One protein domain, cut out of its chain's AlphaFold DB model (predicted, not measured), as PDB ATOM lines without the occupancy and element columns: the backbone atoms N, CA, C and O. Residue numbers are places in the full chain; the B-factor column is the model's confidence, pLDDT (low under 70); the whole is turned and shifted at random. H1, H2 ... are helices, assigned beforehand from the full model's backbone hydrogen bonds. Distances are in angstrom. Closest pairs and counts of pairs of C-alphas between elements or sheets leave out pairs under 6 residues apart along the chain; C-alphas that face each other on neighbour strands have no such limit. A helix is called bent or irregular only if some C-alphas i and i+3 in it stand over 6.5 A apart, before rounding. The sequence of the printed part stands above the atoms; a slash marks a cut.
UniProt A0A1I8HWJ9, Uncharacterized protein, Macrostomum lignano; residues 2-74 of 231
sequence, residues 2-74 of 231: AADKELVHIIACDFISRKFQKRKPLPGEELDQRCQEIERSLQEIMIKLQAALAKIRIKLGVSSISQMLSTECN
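What this domain is: This is residues 2 to 74 of the 231 residues of an uncharacterized protein of Macrostomum lignano (UniProt A0A1I8HWJ9). H1 crosses the first arm, H2a, of a long bent helix, whose second arm, H2b, reaches away from H1; short H3 ends the printed part. Residues 24 to 30 stick out. The 73 printed residues hold three named helices, H1, H2, H3, and no named strand: all helix, loose, radius of gyration of the C-alphas 14.3 A, spans 43 by 27 by 26 A.

How they stand to each other: Start at H1, residues 2 to 17; its residues 7 to 12 alone touch H2a, residues 33 to 44, at a steep tilt of 57 degrees, the same way, closest C-alphas Val 8 and Ile 38, 6.5 A. By its hydrogen bonds H2, residues 33 to 60, was assigned as one helix, but it is bent: C-alphas 44 and 47 are 7.7 A apart, and H2b, residues 47 to 60, stands to H2a at a steep tilt of 67 degrees. H3, residues 71 to 74, is apart from H2b. Every O i to N i+4 pair is within hydrogen-bond range in H1, H2a and H2b; H3 is too short for one.

Where its parts are: Find C-alpha 2 at (-46.021, -34.223, -41.553); H1 runs 23.1 A. H2a spans 16.8 A, H2b 19.8 A; H3 ends at C-alpha 74, (-28.452, -18.198, -55.639).

The domain as a whole: The farthest C-alphas, Gly 28 and Lys 59, are 44.0 A apart. The printed part has no cut; the H1 to H2 link is long. Residues 2 to 3 have pLDDT under 70.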
ATOM      1  N   ALA A   2     -46.702 -35.512 -41.298       54.84
ATOM      2  CA  ALA A   2     -46.021 -34.223 -41.553       54.84
ATOM      3  C   ALA A   2     -44.569 -34.204 -41.020       54.84
ATOM      4  O   ALA A   2     -43.641 -34.017 -41.802       54.84
ATOM      5  N   ALA A   3     -44.387 -34.584 -39.747       61.91
ATOM      6  CA  ALA A   3     -43.075 -34.716 -39.097       61.91
ATOM      7  C   ALA A   3     -42.093 -35.631 -39.856       61.91
ATOM      8  O   ALA A   3     -40.909 -35.330 -39.984       61.91
ATOM      9  N   ASP A   4     -42.591 -36.732 -40.428       71.19
ATOM     10  CA  ASP A   4     -41.752 -37.679 -41.174       71.19
ATOM     11  C   ASP A   4     -41.285 -37.088 -42.512       71.19
ATOM     12  O   ASP A   4     -40.178 -37.361 -42.966       71.19
ATOM     13  N   LYS A   5     -42.100 -36.228 -43.140       81.12
ATOM     14  CA  LYS A   5     -41.726 -35.533 -44.376       81.12
ATOM     15  C   LYS A   5     -40.625 -34.509 -44.116       81.12
ATOM     16  O   LYS A   5     -39.698 -34.414 -44.918       81.12
ATOM     17  N   GLU A   6     -40.714 -33.748 -43.031       86.75
ATOM     18  CA  GLU A   6     -39.664 -32.803 -42.628       86.75
ATOM     19  C   GLU A   6     -38.352 -33.540 -42.340       86.75
ATOM     20  O   GLU A   6     -37.302 -33.159 -42.859       86.75
ATOM     21  N   LEU A   7     -38.430 -34.661 -41.619       87.31
ATOM     22  CA  LEU A   7     -37.270 -35.481 -41.294       87.31
ATOM     23  C   LEU A   7     -36.589 -36.060 -42.544       87.31
ATOM     24  O   LEU A   7     -35.365 -36.012 -42.657       87.31
ATOM     25  N   VAL A   8     -37.364 -36.521 -43.533       87.12
ATOM     26  CA  VAL A   8     -36.830 -36.965 -44.833       87.12
ATOM     27  C   VAL A   8     -36.074 -35.844 -45.551       87.12
ATOM     28  O   VAL A   8     -35.003 -36.104 -46.099       87.12
ATOM     29  N   HIS A   9     -36.578 -34.604 -45.542       85.31
ATOM     30  CA  HIS A   9     -35.869 -33.477 -46.160       85.31
ATOM     31  C   HIS A   9     -34.560 -33.163 -45.434       85.31
ATOM     32  O   HIS A   9     -33.538 -32.984 -46.094       85.31
ATOM     33  N   ILE A  10     -34.569 -33.137 -44.097       86.50
ATOM     34  CA  ILE A  10     -33.368 -32.884 -43.289       86.50
ATOM     35  C   ILE A  10     -32.300 -33.940 -43.588       86.50
ATOM     36  O   ILE A  10     -31.163 -33.593 -43.909       86.50
ATOM     37  N   ILE A  11     -32.675 -35.222 -43.566       87.06
ATOM     38  CA  ILE A  11     -31.748 -36.331 -43.823       87.06
ATOM     39  C   ILE A  11     -31.246 -36.296 -45.268       87.06
ATOM     40  O   ILE A  11     -30.058 -36.500 -45.498       87.06
ATOM     41  N   ALA A  12     -32.100 -35.984 -46.247       84.31
ATOM     42  CA  ALA A  12     -31.684 -35.840 -47.641       84.31
ATOM     43  C   ALA A  12     -30.706 -34.666 -47.847       84.31
ATOM     44  O   ALA A  12     -29.719 -34.820 -48.570       84.31
ATOM     45  N   CYS A  13     -30.939 -33.516 -47.204       83.81
ATOM     46  CA  CYS A  13     -30.041 -32.358 -47.241       83.81
ATOM     47  C   CYS A  13     -28.677 -32.666 -46.611       83.81
ATOM     48  O   CYS A  13     -27.638 -32.338 -47.194       83.81
ATOM     49  N   ASP A  14     -28.666 -33.336 -45.459       85.56
ATOM     50  CA  ASP A  14     -27.445 -33.833 -44.822       85.56
ATOM     51  C   ASP A  14     -26.704 -34.818 -45.745       85.56
ATOM     52  O   ASP A  14     -25.501 -34.680 -45.985       85.56
ATOM     53  N   PHE A  15     -27.432 -35.744 -46.377       83.25
ATOM     54  CA  PHE A  15     -26.879 -36.676 -47.360       83.25
ATOM     55  C   PHE A  15     -26.200 -35.958 -48.526       83.25
ATOM     56  O   PHE A  15     -25.059 -36.277 -48.858       83.25
ATOM     57  N   ILE A  16     -26.860 -34.969 -49.134       79.88
ATOM     58  CA  ILE A  16     -26.294 -34.179 -50.238       79.88
ATOM     59  C   ILE A  16     -25.023 -33.452 -49.778       79.88
ATOM     60  O   ILE A  16     -24.001 -33.505 -50.471       79.88
ATOM     61  N   SER A  17     -25.055 -32.835 -48.594       81.19
ATOM     62  CA  SER A  17     -23.928 -32.089 -48.015       81.19
ATOM     63  C   SER A  17     -22.712 -32.984 -47.759       81.19
ATOM     64  O   SER A  17     -21.573 -32.593 -48.015       81.19
ATOM     65  N   ARG A  18     -22.944 -34.239 -47.357       84.56
ATOM     66  CA  ARG A  18     -21.909 -35.263 -47.144       84.56
ATOM     67  C   ARG A  18     -21.566 -36.059 -48.407       84.56
ATOM     68  O   ARG A  18     -20.973 -37.133 -48.314       84.56
ATOM     69  N   LYS A  19     -21.930 -35.557 -49.595       80.69
ATOM     70  CA  LYS A  19     -21.710 -36.221 -50.896       80.69
ATOM     71  C   LYS A  19     -22.231 -37.663 -50.916       80.69
ATOM     72  O   LYS A  19     -21.598 -38.552 -51.480       80.69
ATOM     73  N   PHE A  20     -23.390 -37.876 -50.304       76.88
ATOM     74  CA  PHE A  20     -24.105 -39.146 -50.219       76.88
ATOM     75  C   PHE A  20     -23.342 -40.265 -49.488       76.88
ATOM     76  O   PHE A  20     -23.577 -41.447 -49.728       76.88
ATOM     77  N   GLN A  21     -22.407 -39.916 -48.603       80.56
ATOM     78  CA  GLN A  21     -21.745 -40.896 -47.741       80.56
ATOM     79  C   GLN A  21     -22.647 -41.275 -46.561       80.56
ATOM     80  O   GLN A  21     -23.509 -40.497 -46.165       80.56
ATOM     81  N   LYS A  22     -22.454 -42.455 -45.962       77.19
ATOM     82  CA  LYS A  22     -23.179 -42.861 -44.743       77.19
ATOM     83  C   LYS A  22     -22.686 -42.066 -43.534       77.19
ATOM     84  O   LYS A  22     -21.485 -41.798 -43.429       77.19
ATOM     85  N   ARG A  23     -23.590 -41.682 -42.629       80.19
ATOM     86  CA  ARG A  23     -23.204 -40.965 -41.409       80.19
ATOM     87  C   ARG A  23     -22.381 -41.881 -40.502       80.19
ATOM     88  O   ARG A  23     -22.690 -43.062 -40.351       80.19
ATOM     89  N   LYS A  24     -21.323 -41.335 -39.900       81.00
ATOM     90  CA  LYS A  24     -20.592 -41.996 -38.814       81.00
ATOM     91  C   LYS A  24     -21.028 -41.346 -37.496       81.00
ATOM     92  O   LYS A  24     -20.874 -40.129 -37.399       81.00
ATOM     93  N   PRO A  25     -21.596 -42.103 -36.542       81.12
ATOM     94  CA  PRO A  25     -21.977 -41.552 -35.247       81.12
ATOM     95  C   PRO A  25     -20.744 -41.058 -34.489       81.12
ATOM     96  O   PRO A  25     -19.653 -41.628 -34.616       81.12
ATOM     97  N   LEU A  26     -20.916 -39.989 -33.717       84.75
ATOM     98  CA  LEU A  26     -19.896 -39.500 -32.795       84.75
ATOM     99  C   LEU A  26     -19.766 -40.447 -31.581       84.75
ATOM    100  O   LEU A  26     -20.696 -41.199 -31.280       84.75
ATOM    101  N   PRO A  27     -18.628 -40.446 -30.861       84.50
ATOM    102  CA  PRO A  27     -18.485 -41.241 -29.643       84.50
ATOM    103  C   PRO A  27     -19.570 -40.892 -28.611       84.50
ATOM    104  O   PRO A  27     -19.701 -39.733 -28.228       84.50
ATOM    105  N   GLY A  28     -20.334 -41.895 -28.167       84.00
ATOM    106  CA  GLY A  28     -21.433 -41.722 -27.205       84.00
ATOM    107  C   GLY A  28     -22.749 -41.220 -27.808       84.00
ATOM    108  O   GLY A  28     -23.690 -40.958 -27.066       84.00
ATOM    109  N   GLU A  29     -22.832 -41.082 -29.131       84.94
ATOM    110  CA  GLU A  29     -24.059 -40.669 -29.804       84.94
ATOM    111  C   GLU A  29     -24.996 -41.859 -30.053       84.94
ATOM    112  O   GLU A  29     -24.658 -42.790 -30.789       84.94
ATOM    113  N   GLU A  30     -26.212 -41.786 -29.511       84.38
ATOM    114  CA  GLU A  30     -27.312 -42.656 -29.917       84.38
ATOM    115  C   GLU A  30     -28.058 -42.044 -31.104       84.38
ATOM    116  O   GLU A  30     -28.608 -40.945 -31.038       84.38
ATOM    117  N   LEU A  31     -28.059 -42.763 -32.225       78.06
ATOM    118  CA  LEU A  31     -28.767 -42.348 -33.429       78.06
ATOM    119  C   LEU A  31     -30.254 -42.677 -33.296       78.06
ATOM    120  O   LEU A  31     -30.606 -43.844 -33.128       78.06
ATOM    121  N   ASP A  32     -31.121 -41.678 -33.466       85.62
ATOM    122  CA  ASP A  32     -32.571 -41.881 -33.496       85.62
ATOM    123  C   ASP A  32     -32.972 -42.935 -34.545       85.62
ATOM    124  O   ASP A  32     -32.536 -42.902 -35.700       85.62
ATOM    125  N   GLN A  33     -33.816 -43.884 -34.137       86.50
ATOM    126  CA  GLN A  33     -34.171 -45.035 -34.963       86.50
ATOM    127  C   GLN A  33     -34.888 -44.622 -36.257       86.50
ATOM    128  O   GLN A  33     -34.609 -45.190 -37.314       86.50
ATOM    129  N   ARG A  34     -35.747 -43.596 -36.213       86.88
ATOM    130  CA  ARG A  34     -36.460 -43.116 -37.409       86.88
ATOM    131  C   ARG A  34     -35.487 -42.497 -38.401       86.88
ATOM    132  O   ARG A  34     -35.598 -42.737 -39.602       86.88
ATOM    133  N   CYS A  35     -34.494 -41.760 -37.906       85.12
ATOM    134  CA  CYS A  35     -33.426 -41.226 -38.745       85.12
ATOM    135  C   CYS A  35     -32.654 -42.341 -39.457       85.12
ATOM    136  O   CYS A  35     -32.398 -42.240 -40.656       85.12
ATOM    137  N   GLN A  36     -32.330 -43.426 -38.747       85.12
ATOM    138  CA  GLN A  36     -31.630 -44.575 -39.328       85.12
ATOM    139  C   GLN A  36     -32.469 -45.314 -40.378       85.12
ATOM    140  O   GLN A  36     -31.932 -45.765 -41.393       85.12
ATOM    141  N   GLU A  37     -33.771 -45.469 -40.138       88.25
ATOM    142  CA  GLU A  37     -34.701 -46.100 -41.078       88.25
ATOM    143  C   GLU A  37     -34.821 -45.276 -42.363       88.25
ATOM    144  O   GLU A  37     -34.643 -45.815 -43.456       88.25
ATOM    145  N   ILE A  38     -35.003 -43.957 -42.242       87.56
ATOM    146  CA  ILE A  38     -35.042 -43.045 -43.390       87.56
ATOM    147  C   ILE A  38     -33.704 -43.041 -44.138       87.56
ATOM    148  O   ILE A  38     -33.696 -43.109 -45.368       87.56
ATOM    149  N   GLU A  39     -32.569 -42.996 -43.431       85.81
ATOM    150  CA  GLU A  39     -31.238 -43.041 -44.050       85.81
ATOM    151  C   GLU A  39     -31.045 -44.340 -44.848       85.81
ATOM    152  O   GLU A  39     -30.539 -44.308 -45.971       85.81
ATOM    153  N   ARG A  40     -31.500 -45.480 -44.313       86.94
ATOM    154  CA  ARG A  40     -31.450 -46.778 -44.998       86.94
ATOM    155  C   ARG A  40     -32.320 -46.787 -46.253       86.94
ATOM    156  O   ARG A  40     -31.831 -47.151 -47.320       86.94
ATOM    157  N   SER A  41     -33.567 -46.331 -46.160       88.69
ATOM    158  CA  SER A  41     -34.459 -46.252 -47.321       88.69
ATOM    159  C   SER A  41     -33.930 -45.296 -48.396       88.69
ATOM    160  O   SER A  41     -34.011 -45.597 -49.587       88.69
ATOM    161  N   LEU A  42     -33.329 -44.165 -48.008       85.81
ATOM    162  CA  LEU A  42     -32.671 -43.247 -48.943       85.81
ATOM    163  C   LEU A  42     -31.456 -43.891 -49.624       85.81
ATOM    164  O   LEU A  42     -31.256 -43.676 -50.821       85.81
ATOM    165  N   GLN A  43     -30.673 -44.704 -48.905       84.88
ATOM    166  CA  GLN A  43     -29.550 -45.459 -49.474       84.88
ATOM    167  C   GLN A  43     -30.006 -46.459 -50.542       84.88
ATOM    168  O   GLN A  43     -29.382 -46.541 -51.600       84.88
ATOM    169  N   GLU A  44     -31.114 -47.165 -50.315       89.00
ATOM    170  CA  GLU A  44     -31.664 -48.140 -51.270       89.00
ATOM    171  C   GLU A  44     -32.046 -47.499 -52.612       89.00
ATOM    172  O   GLU A  44     -31.862 -48.093 -53.677       89.00
ATOM    173  N   ILE A  45     -32.534 -46.255 -52.587       88.25
ATOM    174  CA  ILE A  45     -32.911 -45.510 -53.797       88.25
ATOM    175  C   ILE A  45     -31.820 -44.556 -54.295       88.25
ATOM    176  O   ILE A  45     -32.018 -43.875 -55.304       88.25
ATOM    177  N   MET A  46     -30.662 -44.503 -53.635       84.25
ATOM    178  CA  MET A  46     -29.648 -43.467 -53.837       84.25
ATOM    179  C   MET A  46     -29.152 -43.381 -55.278       84.25
ATOM    180  O   MET A  46     -29.025 -42.287 -55.823       84.25
ATOM    181  N   ILE A  47     -28.929 -44.526 -55.924       86.69
ATOM    182  CA  ILE A  47     -28.495 -44.579 -57.327       86.69
ATOM    183  C   ILE A  47     -29.547 -43.926 -58.234       86.69
ATOM    184  O   ILE A  47     -29.216 -43.112 -59.097       86.69
ATOM    185  N   LYS A  48     -30.832 -44.237 -58.013       90.06
ATOM    186  CA  LYS A  48     -31.945 -43.654 -58.776       90.06
ATOM    187  C   LYS A  48     -32.060 -42.156 -58.513       90.06
ATOM    188  O   LYS A  48     -32.254 -41.394 -59.457       90.06
ATOM    189  N   LEU A  49     -31.895 -41.736 -57.259       86.75
ATOM    190  CA  LEU A  49     -31.928 -40.331 -56.861       86.75
ATOM    191  C   LEU A  49     -30.785 -39.536 -57.508       86.75
ATOM    192  O   LEU A  49     -31.035 -38.506 -58.128       86.75
ATOM    193  N   GLN A  50     -29.549 -40.032 -57.439       86.19
ATOM    194  CA  GLN A  50     -28.392 -39.401 -58.077       86.19
ATOM    195  C   GLN A  50     -28.551 -39.330 -59.597       86.19
ATOM    196  O   GLN A  50     -28.278 -38.287 -60.189       86.19
ATOM    197  N   ALA A  51     -29.046 -40.396 -60.232       90.12
ATOM    198  CA  ALA A  51     -29.323 -40.403 -61.664       90.12
ATOM    199  C   ALA A  51     -30.420 -39.394 -62.044       90.12
ATOM    200  O   ALA A  51     -30.286 -38.686 -63.043       90.12
ATOM    201  N   ALA A  52     -31.492 -39.292 -61.252       90.00
ATOM    202  CA  ALA A  52     -32.547 -38.306 -61.460       90.00
ATOM    203  C   ALA A  52     -32.012 -36.872 -61.309       90.00
ATOM    204  O   ALA A  52     -32.230 -36.045 -62.193       90.00
ATOM    205  N   LEU A  53     -31.236 -36.595 -60.257       87.56
ATOM    206  CA  LEU A  53     -30.587 -35.297 -60.052       87.56
ATOM    207  C   LEU A  53     -29.612 -34.963 -61.185       87.56
ATOM    208  O   LEU A  53     -29.616 -33.837 -61.673       87.56
ATOM    209  N   ALA A  54     -28.815 -35.925 -61.656       88.75
ATOM    210  CA  ALA A  54     -27.910 -35.738 -62.788       88.75
ATOM    211  C   ALA A  54     -28.668 -35.401 -64.081       88.75
ATOM    212  O   ALA A  54     -28.297 -34.457 -64.776       88.75
ATOM    213  N   LYS A  55     -29.770 -36.107 -64.375       90.81
ATOM    214  CA  LYS A  55     -30.638 -35.802 -65.526       90.81
ATOM    215  C   LYS A  55     -31.198 -34.385 -65.452       90.81
ATOM    216  O   LYS A  55     -31.165 -33.669 -66.450       90.81
ATOM    217  N   ILE A  56     -31.683 -33.966 -64.282       88.44
ATOM    218  CA  ILE A  56     -32.197 -32.604 -64.091       88.44
ATOM    219  C   ILE A  56     -31.058 -31.581 -64.234       88.44
ATOM    220  O   ILE A  56     -31.242 -30.583 -64.921       88.44
ATOM    221  N   ARG A  57     -29.866 -31.839 -63.678       89.81
ATOM    222  CA  ARG A  57     -28.688 -30.961 -63.825       89.81
ATOM    223  C   ARG A  57     -28.282 -30.765 -65.283       89.81
ATOM    224  O   ARG A  57     -28.060 -29.632 -65.689       89.81
ATOM    225  N   ILE A  58     -28.238 -31.843 -66.070       91.00
ATOM    226  CA  ILE A  58     -27.945 -31.786 -67.512       91.00
ATOM    227  C   ILE A  58     -29.029 -30.986 -68.237       91.00
ATOM    228  O   ILE A  58     -28.707 -30.100 -69.022       91.00
ATOM    229  N   LYS A  59     -30.308 -31.247 -67.935       90.44
ATOM    230  CA  LYS A  59     -31.443 -30.516 -68.518       90.44
ATOM    231  C   LYS A  59     -31.384 -29.012 -68.225       90.44
ATOM    232  O   LYS A  59     -31.749 -28.221 -69.085       90.44
ATOM    233  N   LEU A  60     -30.952 -28.631 -67.023       87.00
ATOM    234  CA  LEU A  60     -30.796 -27.235 -66.607       87.00
ATOM    235  C   LEU A  60     -29.449 -26.620 -67.032       87.00
ATOM    236  O   LEU A  60     -29.274 -25.416 -66.893       87.00
ATOM    237  N   GLY A  61     -28.497 -27.419 -67.527       88.06
ATOM    238  CA  GLY A  61     -27.160 -26.953 -67.901       88.06
ATOM    239  C   GLY A  61     -26.293 -26.496 -66.720       88.06
ATOM    240  O   GLY A  61     -25.441 -25.630 -66.895       88.06
ATOM    241  N   VAL A  62     -26.501 -27.044 -65.514       86.69
ATOM    242  CA  VAL A  62     -25.845 -26.569 -64.280       86.69
ATOM    243  C   VAL A  62     -24.775 -27.523 -63.747       86.69
ATOM    244  O   VAL A  62     -24.907 -28.750 -63.783       86.69
ATOM    245  N   SER A  63     -23.703 -26.949 -63.196       82.31
ATOM    246  CA  SER A  63     -22.512 -27.690 -62.762       82.31
ATOM    247  C   SER A  63     -22.629 -28.291 -61.358       82.31
ATOM    248  O   SER A  63     -21.925 -29.251 -61.052       82.31
ATOM    249  N   SER A  64     -23.561 -27.824 -60.524       80.69
ATOM    250  CA  SER A  64     -23.796 -28.326 -59.162       80.69
ATOM    251  C   SER A  64     -25.288 -28.375 -58.817       80.69
ATOM    252  O   SER A  64     -26.117 -27.806 -59.522       80.69
ATOM    253  N   ILE A  65     -25.632 -29.057 -57.717       79.19
ATOM    254  CA  ILE A  65     -27.006 -29.067 -57.185       79.19
ATOM    255  C   ILE A  65     -27.395 -27.683 -56.643       79.19
ATOM    256  O   ILE A  65     -28.525 -27.259 -56.847       79.19
ATOM    257  N   SER A  66     -26.465 -26.943 -56.026       73.75
ATOM    258  CA  SER A  66     -26.733 -25.579 -55.539       73.75
ATOM    259  C   SER A  66     -27.189 -24.640 -56.662       73.75
ATOM    260  O   SER A  66     -28.117 -23.860 -56.493       73.75
ATOM    261  N   GLN A  67     -26.632 -24.809 -57.863       76.12
ATOM    262  CA  GLN A  67     -27.023 -24.045 -59.048       76.12
ATOM    263  C   GLN A  67     -28.393 -24.434 -59.628       76.12
ATOM    264  O   GLN A  67     -28.852 -23.776 -60.553       76.12
ATOM    265  N   MET A  68     -29.060 -25.472 -59.109       80.31
ATOM    266  CA  MET A  68     -30.431 -25.824 -59.511       80.31
ATOM    267  C   MET A  68     -31.478 -24.873 -58.915       80.31
ATOM    268  O   MET A  68     -32.615 -24.859 -59.385       80.31
ATOM    269  N   LEU A  69     -31.115 -24.095 -57.886       77.62
ATOM    270  CA  LEU A  69     -31.957 -23.021 -57.360       77.62
ATOM    271  C   LEU A  69     -32.125 -21.910 -58.406       77.62
ATOM    272  O   LEU A  69     -31.264 -21.723 -59.269       77.62
ATOM    273  N   SER A  70     -33.211 -21.136 -58.311       78.62
ATOM    274  CA  SER A  70     -33.385 -19.963 -59.174       78.62
ATOM    275  C   SER A  70     -32.195 -19.008 -59.045       78.62
ATOM    276  O   SER A  70     -31.498 -18.962 -58.023       78.62
ATOM    277  N   THR A  71     -31.953 -18.222 -60.092       77.69
ATOM    278  CA  THR A  71     -30.913 -17.186 -60.103       77.69
ATOM    279  C   THR A  71     -31.027 -16.235 -58.909       77.69
ATOM    280  O   THR A  71     -30.024 -15.821 -58.333       77.69
ATOM    281  N   GLU A  72     -32.251 -15.946 -58.485       79.38
ATOM    282  CA  GLU A  72     -32.618 -15.083 -57.374       79.38
ATOM    283  C   GLU A  72     -32.246 -15.706 -56.030       79.38
ATOM    284  O   GLU A  72     -31.645 -15.026 -55.197       79.38
ATOM    285  N   CYS A  73     -32.532 -16.996 -55.832       79.12
ATOM    286  CA  CYS A  73     -32.132 -17.723 -54.627       79.12
ATOM    287  C   CYS A  73     -30.606 -17.793 -54.511       79.12
ATOM    288  O   CYS A  73     -30.055 -17.411 -53.481       79.12
ATOM    289  N   ASN A  74     -29.916 -18.160 -55.598       77.62
ATOM    290  CA  ASN A  74     -28.452 -18.198 -55.639       77.62
ATOM    291  C   ASN A  74     -27.829 -16.833 -55.326       77.62
ATOM    292  O   ASN A  74     -26.880 -16.730 -54.551       77.62
TER     293      ASN A  74